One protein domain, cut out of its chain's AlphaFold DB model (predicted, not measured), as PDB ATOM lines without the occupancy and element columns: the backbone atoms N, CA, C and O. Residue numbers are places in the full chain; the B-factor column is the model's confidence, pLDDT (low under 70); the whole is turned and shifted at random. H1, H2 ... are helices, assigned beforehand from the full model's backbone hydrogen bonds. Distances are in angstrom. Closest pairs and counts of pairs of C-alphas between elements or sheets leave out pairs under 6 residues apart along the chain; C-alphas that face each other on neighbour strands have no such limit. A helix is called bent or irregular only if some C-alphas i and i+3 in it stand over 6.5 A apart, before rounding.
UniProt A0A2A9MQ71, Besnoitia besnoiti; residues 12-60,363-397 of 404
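This is residues 12 to 60 and 363 to 397 of the 404 residues of a protein of Besnoitia besnoiti (UniProt A0A2A9MQ71). This is a long, thin rod built on two long helices, H1 and H3, which run side by side in opposite ways with a loose seam between them. At one end of the pair two stretches with no named element, residues 12 to 24 and residues 385 to 397, run on beyond the helices and cross over each other; at the other end residues 46 to 51 and residues 54 to 60, the latter with the short helix H2, stick out. The printed part has 84 residues with three named helices, in the order H1, H2, H3 along the chain, and no named strand, and its class is all helix. The whole is extended, with a radius of gyration of the C-alphas of 21.9 A, and its C-alphas span 80 by 19 by 13 A.

The longest helix by residues is H1, residues 25 to 47. H3, residues 363 to 384, is close to it but not clearly touching, with 1 pair of C-alphas within 8 A. That closest pair, the C-alphas of Leu 38 and Ala 369, is 7.3 A apart. The two helices stand at a shallow tilt of 21 degrees and run opposite ways, with their centres 12.6 A apart. H2, residues 54 to 57, is apart from H1 and from H3. Of the O i to N i+4 pairs, 17 of 19 in H1 and 16 of 18 in H3 are within hydrogen-bond range, while H2 is too short for such a pair.

H1 begins at C-alpha 25, (39.280, 54.184, -3.944), and ends at C-alpha 47, (47.229, 32.521, -24.919), 31.2 A from first to last C-alpha. It is neither bent nor irregular, but only just: C-alphas 38 and 41 are 6.2 A apart. H2 has 4 residues, Glu 54 to Lys 57. H3 measures 31.5 A from C-alpha 363 to C-alpha 384, which is at (51.898, 53.958, 3.192). It too is neither bent nor irregular, but only just: C-alphas 368 and 371 are 6.2 A apart.

The two C-alphas farthest apart, those of Thr 60 and Val 397, are 80.9 A apart, while the first and last printed C-alphas, those of Ile 12 and Val 397, are 14.4 A apart. Residues 61 to 362 are not printed, and C-alphas 60 and 363 are 18.5 A apart across this cut. The link from H1 to H2, 6 residues, is short; the link from H2 to H3 is the link across the cut. The mean pLDDT of the printed part is 70.7, and residues 12 to 25, 49 to 60 and 386 to 397 are under 70.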
ATOM      1  N   ILE A  12      46.746  78.752  19.375       60.28
ATOM      2  CA  ILE A  12      47.521  77.513  19.240       60.28
ATOM      3  C   ILE A  12      46.860  76.689  18.125       60.28
ATOM      4  O   ILE A  12      45.678  76.358  18.263       60.28
ATOM      5  N   PRO A  13      47.555  76.362  17.020       56.88
ATOM      6  CA  PRO A  13      46.957  75.549  15.976       56.88
ATOM      7  C   PRO A  13      46.632  74.175  16.566       56.88
ATOM      8  O   PRO A  13      47.519  73.431  16.981       56.88
ATOM      9  N   HIS A  14      45.344  73.843  16.633       59.09
ATOM     10  CA  HIS A  14      44.895  72.505  16.992       59.09
ATOM     11  C   HIS A  14      45.280  71.556  15.854       59.09
ATOM     12  O   HIS A  14      44.556  71.404  14.871       59.09
ATOM     13  N   SER A  15      46.452  70.934  15.965       58.84
ATOM     14  CA  SER A  15      46.849  69.849  15.076       58.84
ATOM     15  C   SER A  15      45.952  68.645  15.357       58.84
ATOM     16  O   SER A  15      46.185  67.888  16.299       58.84
ATOM     17  N   GLN A  16      44.895  68.479  14.567       61.91
ATOM     18  CA  GLN A  16      44.060  67.288  14.625       61.91
ATOM     19  C   GLN A  16      44.618  66.246  13.656       61.91
ATOM     20  O   GLN A  16      44.642  66.435  12.440       61.91
ATOM     21  N   LEU A  17      45.104  65.135  14.211       60.19
ATOM     22  CA  LEU A  17      45.509  63.960  13.446       60.19
ATOM     23  C   LEU A  17      44.249  63.228  12.978       60.19
ATOM     24  O   LEU A  17      43.691  62.395  13.692       60.19
ATOM     25  N   PHE A  18      43.793  63.529  11.765       58.50
ATOM     26  CA  PHE A  18      42.742  62.742  11.133       58.50
ATOM     27  C   PHE A  18      43.339  61.447  10.584       58.50
ATOM     28  O   PHE A  18      44.118  61.445   9.630       58.50
ATOM     29  N   ALA A  19      42.945  60.314  11.168       56.34
ATOM     30  CA  ALA A  19      43.160  59.020  10.543       56.34
ATOM     31  C   ALA A  19      42.316  58.970   9.261       56.34
ATOM     32  O   ALA A  19      41.106  58.748   9.314       56.34
ATOM     33  N   ALA A  20      42.941  59.214   8.105       56.78
ATOM     34  CA  ALA A  20      42.273  59.082   6.816       56.78
ATOM     35  C   ALA A  20      41.605  57.697   6.745       56.78
ATOM     36  O   ALA A  20      42.278  56.668   6.882       56.78
ATOM     37  N   ARG A  21      40.270  57.661   6.592       53.53
ATOM     38  CA  ARG A  21      39.508  56.408   6.508       53.53
ATOM     39  C   ARG A  21      40.103  55.568   5.379       53.53
ATOM     40  O   ARG A  21      40.041  55.934   4.210       53.53
ATOM     41  N   ARG A  22      40.683  54.425   5.751       52.94
ATOM     42  CA  ARG A  22      41.452  53.513   4.886       52.94
ATOM     43  C   ARG A  22      40.650  52.865   3.740       52.94
ATOM     44  O   ARG A  22      41.230  52.110   2.969       52.94
ATOM     45  N   CYS A  23      39.365  53.184   3.585       52.91
ATOM     46  CA  CYS A  23      38.515  52.766   2.465       52.91
ATOM     47  C   CYS A  23      38.425  53.853   1.380       52.91
ATOM     48  O   CYS A  23      37.342  54.233   0.953       52.91
ATOM     49  N   SER A  24      39.569  54.387   0.953       61.72
ATOM     50  CA  SER A  24      39.640  55.223  -0.248       61.72
ATOM     51  C   SER A  24      39.731  54.321  -1.478       61.72
ATOM     52  O   SER A  24      40.303  53.232  -1.403       61.72
ATOM     53  N   CYS A  25      39.211  54.792  -2.611       69.31
ATOM     54  CA  CYS A  25      39.280  54.184  -3.944       69.31
ATOM     55  C   CYS A  25      40.652  53.552  -4.282       69.31
ATOM     56  O   CYS A  25      40.726  52.594  -5.046       69.31
ATOM     57  N   ALA A  26      41.733  54.027  -3.653       72.19
ATOM     58  CA  ALA A  26      43.074  53.448  -3.700       72.19
ATOM     59  C   ALA A  26      43.171  51.979  -3.229       72.19
ATOM     60  O   ALA A  26      43.948  51.212  -3.795       72.19
ATOM     61  N   TRP A  27      42.408  51.555  -2.214       76.62
ATOM     62  CA  TRP A  27      42.399  50.153  -1.779       76.62
ATOM     63  C   TRP A  27      41.721  49.258  -2.816       76.62
ATOM     64  O   TRP A  27      42.254  48.206  -3.153       76.62
ATOM     65  N   LEU A  28      40.603  49.715  -3.385       78.44
ATOM     66  CA  LEU A  28      39.885  48.988  -4.429       78.44
ATOM     67  C   LEU A  28      40.726  48.895  -5.714       78.44
ATOM     68  O   LEU A  28      40.880  47.810  -6.266       78.44
ATOM     69  N   LEU A  29      41.386  49.989  -6.109       81.44
ATOM     70  CA  LEU A  29      42.396  49.991  -7.175       81.44
ATOM     71  C   LEU A  29      43.557  49.040  -6.871       81.44
ATOM     72  O   LEU A  29      44.014  48.336  -7.763       81.44
ATOM     73  N   SER A  30      44.017  48.965  -5.620       80.25
ATOM     74  CA  SER A  30      45.067  48.022  -5.228       80.25
ATOM     75  C   SER A  30      44.617  46.568  -5.376       80.25
ATOM     76  O   SER A  30      45.405  45.755  -5.852       80.25
ATOM     77  N   VAL A  31      43.370  46.240  -5.021       82.00
ATOM     78  CA  VAL A  31      42.799  44.896  -5.204       82.00
ATOM     79  C   VAL A  31      42.643  44.563  -6.689       82.00
ATOM     80  O   VAL A  31      43.040  43.479  -7.105       82.00
ATOM     81  N   VAL A  32      42.147  45.499  -7.501       84.69
ATOM     82  CA  VAL A  32      42.013  45.318  -8.958       84.69
ATOM     83  C   VAL A  32      43.380  45.134  -9.618       84.69
ATOM     84  O   VAL A  32      43.553  44.217 -10.415       84.69
ATOM     85  N   MET A  33      44.379  45.934  -9.236       82.06
ATOM     86  CA  MET A  33      45.755  45.775  -9.716       82.06
ATOM     87  C   MET A  33      46.365  44.443  -9.276       82.06
ATOM     88  O   MET A  33      47.125  43.852 -10.033       82.06
ATOM     89  N   TRP A  34      46.016  43.935  -8.092       82.19
ATOM     90  CA  TRP A  34      46.390  42.588  -7.653       82.19
ATOM     91  C   TRP A  34      45.756  41.502  -8.519       82.19
ATOM     92  O   TRP A  34      46.436  40.561  -8.921       82.19
ATOM     93  N   PHE A  35      44.468  41.648  -8.827       82.31
ATOM     94  CA  PHE A  35      43.742  40.717  -9.681       82.31
ATOM     95  C   PHE A  35      44.335  40.702 -11.094       82.31
ATOM     96  O   PHE A  35      44.657  39.638 -11.609       82.31
ATOM     97  N   LEU A  36      44.590  41.876 -11.679       83.50
ATOM     98  CA  LEU A  36      45.251  42.018 -12.979       83.50
ATOM     99  C   LEU A  36      46.681  41.469 -12.958       83.50
ATOM    100  O   LEU A  36      47.052  40.719 -13.852       83.50
ATOM    101  N   ALA A  37      47.475  41.773 -11.930       79.38
ATOM    102  CA  ALA A  37      48.849  41.286 -11.828       79.38
ATOM    103  C   ALA A  37      48.941  39.757 -11.683       79.38
ATOM    104  O   ALA A  37      49.950  39.185 -12.081       79.38
ATOM    105  N   LEU A  38      47.920  39.091 -11.133       80.19
ATOM    106  CA  LEU A  38      47.874  37.626 -11.045       80.19
ATOM    107  C   LEU A  38      47.250  36.978 -12.289       80.19
ATOM    108  O   LEU A  38      47.749  35.959 -12.762       80.19
ATOM    109  N   ILE A  39      46.184  37.568 -12.833       80.62
ATOM    110  CA  ILE A  39      45.423  36.990 -13.947       80.62
ATOM    111  C   ILE A  39      46.082  37.260 -15.294       80.62
ATOM    112  O   ILE A  39      46.104  36.368 -16.133       80.62
ATOM    113  N   VAL A  40      46.645  38.449 -15.524       81.06
ATOM    114  CA  VAL A  40      47.245  38.790 -16.824       81.06
ATOM    115  C   VAL A  40      48.400  37.849 -17.176       81.06
ATOM    116  O   VAL A  40      48.377  37.322 -18.284       81.06
ATOM    117  N   PRO A  41      49.355  37.525 -16.282       73.19
ATOM    118  CA  PRO A  41      50.383  36.533 -16.590       73.19
ATOM    119  C   PRO A  41      49.807  35.144 -16.858       73.19
ATOM    120  O   PRO A  41      50.364  34.422 -17.672       73.19
ATOM    121  N   PHE A  42      48.696  34.776 -16.209       73.38
ATOM    122  CA  PHE A  42      48.022  33.499 -16.439       73.38
ATOM    123  C   PHE A  42      47.353  33.453 -17.819       73.38
ATOM    124  O   PHE A  42      47.534  32.487 -18.551       73.38
ATOM    125  N   ILE A  43      46.643  34.516 -18.210       80.38
ATOM    126  CA  ILE A  43      46.028  34.642 -19.538       80.38
ATOM    127  C   ILE A  43      47.106  34.714 -20.616       80.38
ATOM    128  O   ILE A  43      47.017  33.998 -21.600       80.38
ATOM    129  N   VAL A  44      48.156  35.519 -20.432       76.75
ATOM    130  CA  VAL A  44      49.273  35.607 -21.384       76.75
ATOM    131  C   VAL A  44      49.983  34.257 -21.500       76.75
ATOM    132  O   VAL A  44      50.269  33.829 -22.609       76.75
ATOM    133  N   ALA A  45      50.207  33.549 -20.390       70.69
ATOM    134  CA  ALA A  45      50.765  32.197 -20.398       70.69
ATOM    135  C   ALA A  45      49.868  31.172 -21.108       70.69
ATOM    136  O   ALA A  45      50.389  30.236 -21.708       70.69
ATOM    137  N   PHE A  46      48.546  31.335 -21.023       72.06
ATOM    138  CA  PHE A  46      47.571  30.462 -21.671       72.06
ATOM    139  C   PHE A  46      47.397  30.787 -23.163       72.06
ATOM    140  O   PHE A  46      47.270  29.881 -23.970       72.06
ATOM    141  N   CYS A  47      47.409  32.067 -23.539       78.06
ATOM    142  CA  CYS A  47      47.229  32.521 -24.919       78.06
ATOM    143  C   CYS A  47      48.512  32.424 -25.753       78.06
ATOM    144  O   CYS A  47      48.440  32.213 -26.960       78.06
ATOM    145  N   TYR A  48      49.687  32.580 -25.138       74.50
ATOM    146  CA  TYR A  48      50.963  32.296 -25.789       74.50
ATOM    147  C   TYR A  48      51.328  30.834 -25.539       74.50
ATOM    148  O   TYR A  48      52.162  30.527 -24.685       74.50
ATOM    149  N   ASP A  49      50.718  29.946 -26.328       57.72
ATOM    150  CA  ASP A  49      50.875  28.478 -26.338       57.72
ATOM    151  C   ASP A  49      52.334  27.954 -26.337       57.72
ATOM    152  O   ASP A  49      52.574  26.761 -26.152       57.72
ATOM    153  N   GLY A  50      53.331  28.825 -26.509       58.50
ATOM    154  CA  GLY A  50      54.747  28.474 -26.554       58.50
ATOM    155  C   GLY A  50      55.406  28.318 -25.182       58.50
ATOM    156  O   GLY A  50      55.972  27.278 -24.851       58.50
ATOM    157  N   TRP A  51      55.334  29.334 -24.320       59.22
ATOM    158  CA  TRP A  51      56.344  29.459 -23.256       59.22
ATOM    159  C   TRP A  51      56.188  28.440 -22.117       59.22
ATOM    160  O   TRP A  51      57.169  28.006 -21.505       59.22
ATOM    161  N   TRP A  52      54.951  28.025 -21.845       60.19
ATOM    162  CA  TRP A  52      54.641  27.083 -20.771       60.19
ATOM    163  C   TRP A  52      54.529  25.647 -21.264       60.19
ATOM    164  O   TRP A  52      54.985  24.741 -20.559       60.19
ATOM    165  N   PHE A  53      53.990  25.453 -22.468       58.88
ATOM    166  CA  PHE A  53      53.637  24.141 -22.991       58.88
ATOM    167  C   PHE A  53      54.644  23.565 -23.992       58.88
ATOM    168  O   PHE A  53      54.721  22.341 -24.055       58.88
ATOM    169  N   GLU A  54      55.479  24.351 -24.693       59.38
ATOM    170  CA  GLU A  54      56.443  23.781 -25.662       59.38
ATOM    171  C   GLU A  54      57.425  22.820 -24.997       59.38
ATOM    172  O   GLU A  54      57.622  21.704 -25.467       59.38
ATOM    173  N   LYS A  55      57.982  23.193 -23.839       56.94
ATOM    174  CA  LYS A  55      58.886  22.307 -23.081       56.94
ATOM    175  C   LYS A  55      58.173  21.192 -22.322       56.94
ATOM    176  O   LYS A  55      58.836  20.313 -21.787       56.94
ATOM    177  N   VAL A  56      56.849  21.258 -22.200       56.19
ATOM    178  CA  VAL A  56      56.067  20.224 -21.512       56.19
ATOM    179  C   VAL A  56      55.552  19.189 -22.508       56.19
ATOM    180  O   VAL A  56      55.533  18.014 -22.180       56.19
ATOM    181  N   LYS A  57      55.222  19.590 -23.739       53.53
ATOM    182  CA  LYS A  57      54.907  18.668 -24.839       53.53
ATOM    183  C   LYS A  57      56.143  18.059 -25.492       53.53
ATOM    184  O   LYS A  57      56.012  17.096 -26.236       53.53
ATOM    185  N   GLN A  58      57.333  18.601 -25.231       60.44
ATOM    186  CA  GLN A  58      58.577  17.968 -25.641       60.44
ATOM    187  C   GLN A  58      58.676  16.616 -24.929       60.44
ATOM    188  O   GLN A  58      58.971  16.569 -23.737       60.44
ATOM    189  N   THR A  59      58.374  15.539 -25.659       56.34
ATOM    190  CA  THR A  59      58.502  14.146 -25.225       56.34
ATOM    191  C   THR A  59      59.883  13.955 -24.626       56.34
ATOM    192  O   THR A  59      60.885  13.854 -25.338       56.34
ATOM    193  N   THR A  60      59.958  13.978 -23.299       56.41
ATOM    194  CA  THR A  60      61.195  13.677 -22.601       56.41
ATOM    195  C   THR A  60      61.416  12.189 -22.772       56.41
ATOM    196  O   THR A  60      60.601  11.391 -22.315       56.41
ATOM    197  N   VAL A 363      53.768  25.032 -10.048       84.06
ATOM    198  CA  VAL A 363      55.105  25.301  -9.493       84.06
ATOM    199  C   VAL A 363      55.725  26.542 -10.135       84.06
ATOM    200  O   VAL A 363      56.153  27.453  -9.427       84.06
ATOM    201  N   ARG A 364      55.731  26.625 -11.470       80.56
ATOM    202  CA  ARG A 364      56.255  27.799 -12.186       80.56
ATOM    203  C   ARG A 364      55.470  29.070 -11.846       80.56
ATOM    204  O   ARG A 364      56.076  30.126 -11.680       80.56
ATOM    205  N   TYR A 365      54.150  28.970 -11.683       80.75
ATOM    206  CA  TYR A 365      53.314  30.096 -11.272       80.75
ATOM    207  C   TYR A 365      53.706  30.604  -9.884       80.75
ATOM    208  O   TYR A 365      53.943  31.798  -9.722       80.75
ATOM    209  N   PHE A 366      53.863  29.720  -8.895       82.00
ATOM    210  CA  PHE A 366      54.272  30.122  -7.547       82.00
ATOM    211  C   PHE A 366      55.668  30.750  -7.511       82.00
ATOM    212  O   PHE A 366      55.875  31.714  -6.772       82.00
ATOM    213  N   VAL A 367      56.600  30.261  -8.337       83.88
ATOM    214  CA  VAL A 367      57.953  30.828  -8.453       83.88
ATOM    215  C   VAL A 367      57.922  32.282  -8.934       83.88
ATOM    216  O   VAL A 367      58.706  33.088  -8.442       83.88
ATOM    217  N   VAL A 368      57.006  32.644  -9.838       80.25
ATOM    218  CA  VAL A 368      56.850  34.029 -10.326       80.25
ATOM    219  C   VAL A 368      55.972  34.865  -9.391       80.25
ATOM    220  O   VAL A 368      56.294  36.012  -9.086       80.25
ATOM    221  N   ALA A 369      54.881  34.296  -8.879       80.44
ATOM    222  CA  ALA A 369      53.943  35.012  -8.026       80.44
ATOM    223  C   ALA A 369      54.589  35.437  -6.698       80.44
ATOM    224  O   ALA A 369      54.399  36.568  -6.255       80.44
ATOM    225  N   PHE A 370      55.385  34.570  -6.066       85.94
ATOM    226  CA  PHE A 370      55.989  34.846  -4.761       85.94
ATOM    227  C   PHE A 370      56.847  36.131  -4.709       85.94
ATOM    228  O   PHE A 370      56.591  36.967  -3.829       85.94
ATOM    229  N   PRO A 371      57.822  36.363  -5.613       83.06
ATOM    230  CA  PRO A 371      58.585  37.611  -5.634       83.06
ATOM    231  C   PRO A 371      57.703  38.822  -5.955       83.06
ATOM    232  O   PRO A 371      57.852  39.852  -5.297       83.06
ATOM    233  N   CYS A 372      56.728  38.706  -6.865       80.69
ATOM    234  CA  CYS A 372      55.780  39.790  -7.148       80.69
ATOM    235  C   CYS A 372      54.987  40.194  -5.894       80.69
ATOM    236  O   CYS A 372      54.914  41.377  -5.558       80.69
ATOM    237  N   VAL A 373      54.465  39.221  -5.138       84.38
ATOM    238  CA  VAL A 373      53.774  39.466  -3.862       84.38
ATOM    239  C   VAL A 373      54.690  40.158  -2.851       84.38
ATOM    240  O   VAL A 373      54.255  41.072  -2.145       84.38
ATOM    241  N   LYS A 374      55.953  39.728  -2.754       86.69
ATOM    242  CA  LYS A 374      56.941  40.322  -1.842       86.69
ATOM    243  C   LYS A 374      57.257  41.771  -2.211       86.69
ATOM    244  O   LYS A 374      57.175  42.626  -1.331       86.69
ATOM    245  N   ILE A 375      57.539  42.051  -3.484       84.75
ATOM    246  CA  ILE A 375      57.805  43.406  -3.989       84.75
ATOM    247  C   ILE A 375      56.592  44.303  -3.740       84.75
ATOM    248  O   ILE A 375      56.741  45.399  -3.215       84.75
ATOM    249  N   MET A 376      55.380  43.824  -4.018       80.12
ATOM    250  CA  MET A 376      54.158  44.604  -3.801       80.12
ATOM    251  C   MET A 376      53.888  44.876  -2.319       80.12
ATOM    252  O   MET A 376      53.483  45.981  -1.959       80.12
ATOM    253  N   ARG A 377      54.133  43.904  -1.430       85.62
ATOM    254  CA  ARG A 377      54.056  44.129   0.024       85.62
ATOM    255  C   ARG A 377      55.080  45.159   0.488       85.62
ATOM    256  O   ARG A 377      54.734  46.013   1.300       85.62
ATOM    257  N   PHE A 378      56.297  45.094  -0.043       86.56
ATOM    258  CA  PHE A 378      57.342  46.070   0.235       86.56
ATOM    259  C   PHE A 378      56.942  47.468  -0.256       86.56
ATOM    260  O   PHE A 378      56.992  48.416   0.519       86.56
ATOM    261  N   LEU A 379      56.438  47.584  -1.488       80.38
ATOM    262  CA  LEU A 379      55.984  48.844  -2.077       80.38
ATOM    263  C   LEU A 379      54.803  49.444  -1.307       80.38
ATOM    264  O   LEU A 379      54.766  50.645  -1.066       80.38
ATOM    265  N   LYS A 380      53.855  48.609  -0.865       80.94
ATOM    266  CA  LYS A 380      52.754  49.029   0.012       80.94
ATOM    267  C   LYS A 380      53.296  49.554   1.342       80.94
ATOM    268  O   LYS A 380      52.872  50.610   1.796       80.94
ATOM    269  N   GLY A 381      54.233  48.835   1.955       82.12
ATOM    270  CA  GLY A 381      54.934  49.307   3.146       82.12
ATOM    271  C   GLY A 381      55.561  50.675   2.899       82.12
ATOM    272  O   GLY A 381      55.246  51.612   3.609       82.12
ATOM    273  N   PHE A 382      56.338  50.821   1.832       81.12
ATOM    274  CA  PHE A 382      57.027  52.061   1.484       81.12
ATOM    275  C   PHE A 382      56.083  53.241   1.192       81.12
ATOM    276  O   PHE A 382      56.296  54.345   1.680       81.12
ATOM    277  N   LEU A 383      55.011  53.023   0.423       77.75
ATOM    278  CA  LEU A 383      54.077  54.083   0.029       77.75
ATOM    279  C   LEU A 383      53.187  54.558   1.184       77.75
ATOM    280  O   LEU A 383      52.784  55.723   1.206       77.75
ATOM    281  N   PHE A 384      52.848  53.663   2.117       74.81
ATOM    282  CA  PHE A 384      51.898  53.958   3.192       74.81
ATOM    283  C   PHE A 384      52.549  54.129   4.572       74.81
ATOM    284  O   PHE A 384      51.974  54.811   5.419       74.81
ATOM    285  N   ALA A 385      53.734  53.570   4.819       72.50
ATOM    286  CA  ALA A 385      54.502  53.813   6.038       72.50
ATOM    287  C   ALA A 385      55.296  55.116   5.878       72.50
ATOM    288  O   ALA A 385      56.451  55.115   5.476       72.50
ATOM    289  N   GLY A 386      54.651  56.248   6.154       59.38
ATOM    290  CA  GLY A 386      55.342  57.542   6.184       59.38
ATOM    291  C   GLY A 386      54.484  58.749   5.827       59.38
ATOM    292  O   GLY A 386      54.885  59.875   6.098       59.38
ATOM    293  N   ARG A 387      53.283  58.556   5.270       59.19
ATOM    294  CA  ARG A 387      52.370  59.672   4.984       59.19
ATOM    295  C   ARG A 387      51.385  59.891   6.128       59.19
ATOM    296  O   ARG A 387      50.236  59.465   6.062       59.19
ATOM    297  N   TYR A 388      51.835  60.600   7.158       63.09
ATOM    298  CA  TYR A 388      50.928  61.382   7.992       63.09
ATOM    299  C   TYR A 388      50.654  62.683   7.238       63.09
ATOM    300  O   TYR A 388      51.543  63.519   7.100       63.09
ATOM    301  N   VAL A 389      49.458  62.834   6.669       60.09
ATOM    302  CA  VAL A 389      49.071  64.112   6.058       60.09
ATOM    303  C   VAL A 389      48.665  65.038   7.196       60.09
ATOM    304  O   VAL A 389      47.588  64.887   7.769       60.09
ATOM    305  N   THR A 390      49.542  65.971   7.554       60.75
ATOM    306  CA  THR A 390      49.199  67.064   8.463       60.75
ATOM    307  C   THR A 390      48.305  68.037   7.709       60.75
ATOM    308  O   THR A 390      48.778  68.865   6.932       60.75
ATOM    309  N   THR A 391      46.995  67.906   7.879       62.50
ATOM    310  CA  THR A 391      46.041  68.891   7.371       62.50
ATOM    311  C   THR A 391      45.956  70.047   8.357       62.50
ATOM    312  O   THR A 391      45.570  69.847   9.508       62.50
ATOM    313  N   TYR A 392      46.299  71.253   7.914       64.94
ATOM    314  CA  TYR A 392      46.016  72.468   8.668       64.94
ATOM    315  C   TYR A 392      44.545  72.823   8.444       64.94
ATOM    316  O   TYR A 392      44.137  73.076   7.310       64.94
ATOM    317  N   SER A 393      43.731  72.811   9.499       60.50
ATOM    318  CA  SER A 393      42.400  73.402   9.429       60.50
ATOM    319  C   SER A 393      42.576  74.914   9.321       60.50
ATOM    320  O   SER A 393      42.938  75.589  10.281       60.50
ATOM    321  N   ILE A 394      42.352  75.458   8.126       65.62
ATOM    322  CA  ILE A 394      42.198  76.901   7.966       65.62
ATOM    323  C   ILE A 394      40.864  77.224   8.633       65.62
ATOM    324  O   ILE A 394      39.807  77.005   8.043       65.62
ATOM    325  N   SER A 395      40.895  77.679   9.889       60.78
ATOM    326  CA  SER A 395      39.716  78.300  10.478       60.78
ATOM    327  C   SER A 395      39.469  79.563   9.669       60.78
ATOM    328  O   SER A 395      40.172  80.562   9.832       60.78
ATOM    329  N   THR A 396      38.517  79.509   8.745       60.38
ATOM    330  CA  THR A 396      37.972  80.711   8.134       60.38
ATOM    331  C   THR A 396      37.363  81.507   9.275       60.38
ATOM    332  O   THR A 396      36.277  81.180   9.754       60.38
ATOM    333  N   VAL A 397      38.110  82.487   9.786       64.06
ATOM    334  CA  VAL A 397      37.563  83.490  10.692       64.06
ATOM    335  C   VAL A 397      36.385  84.086   9.927       64.06
ATOM    336  O   VAL A 397      36.614  84.583   8.821       64.06
TER     337      VAL A 397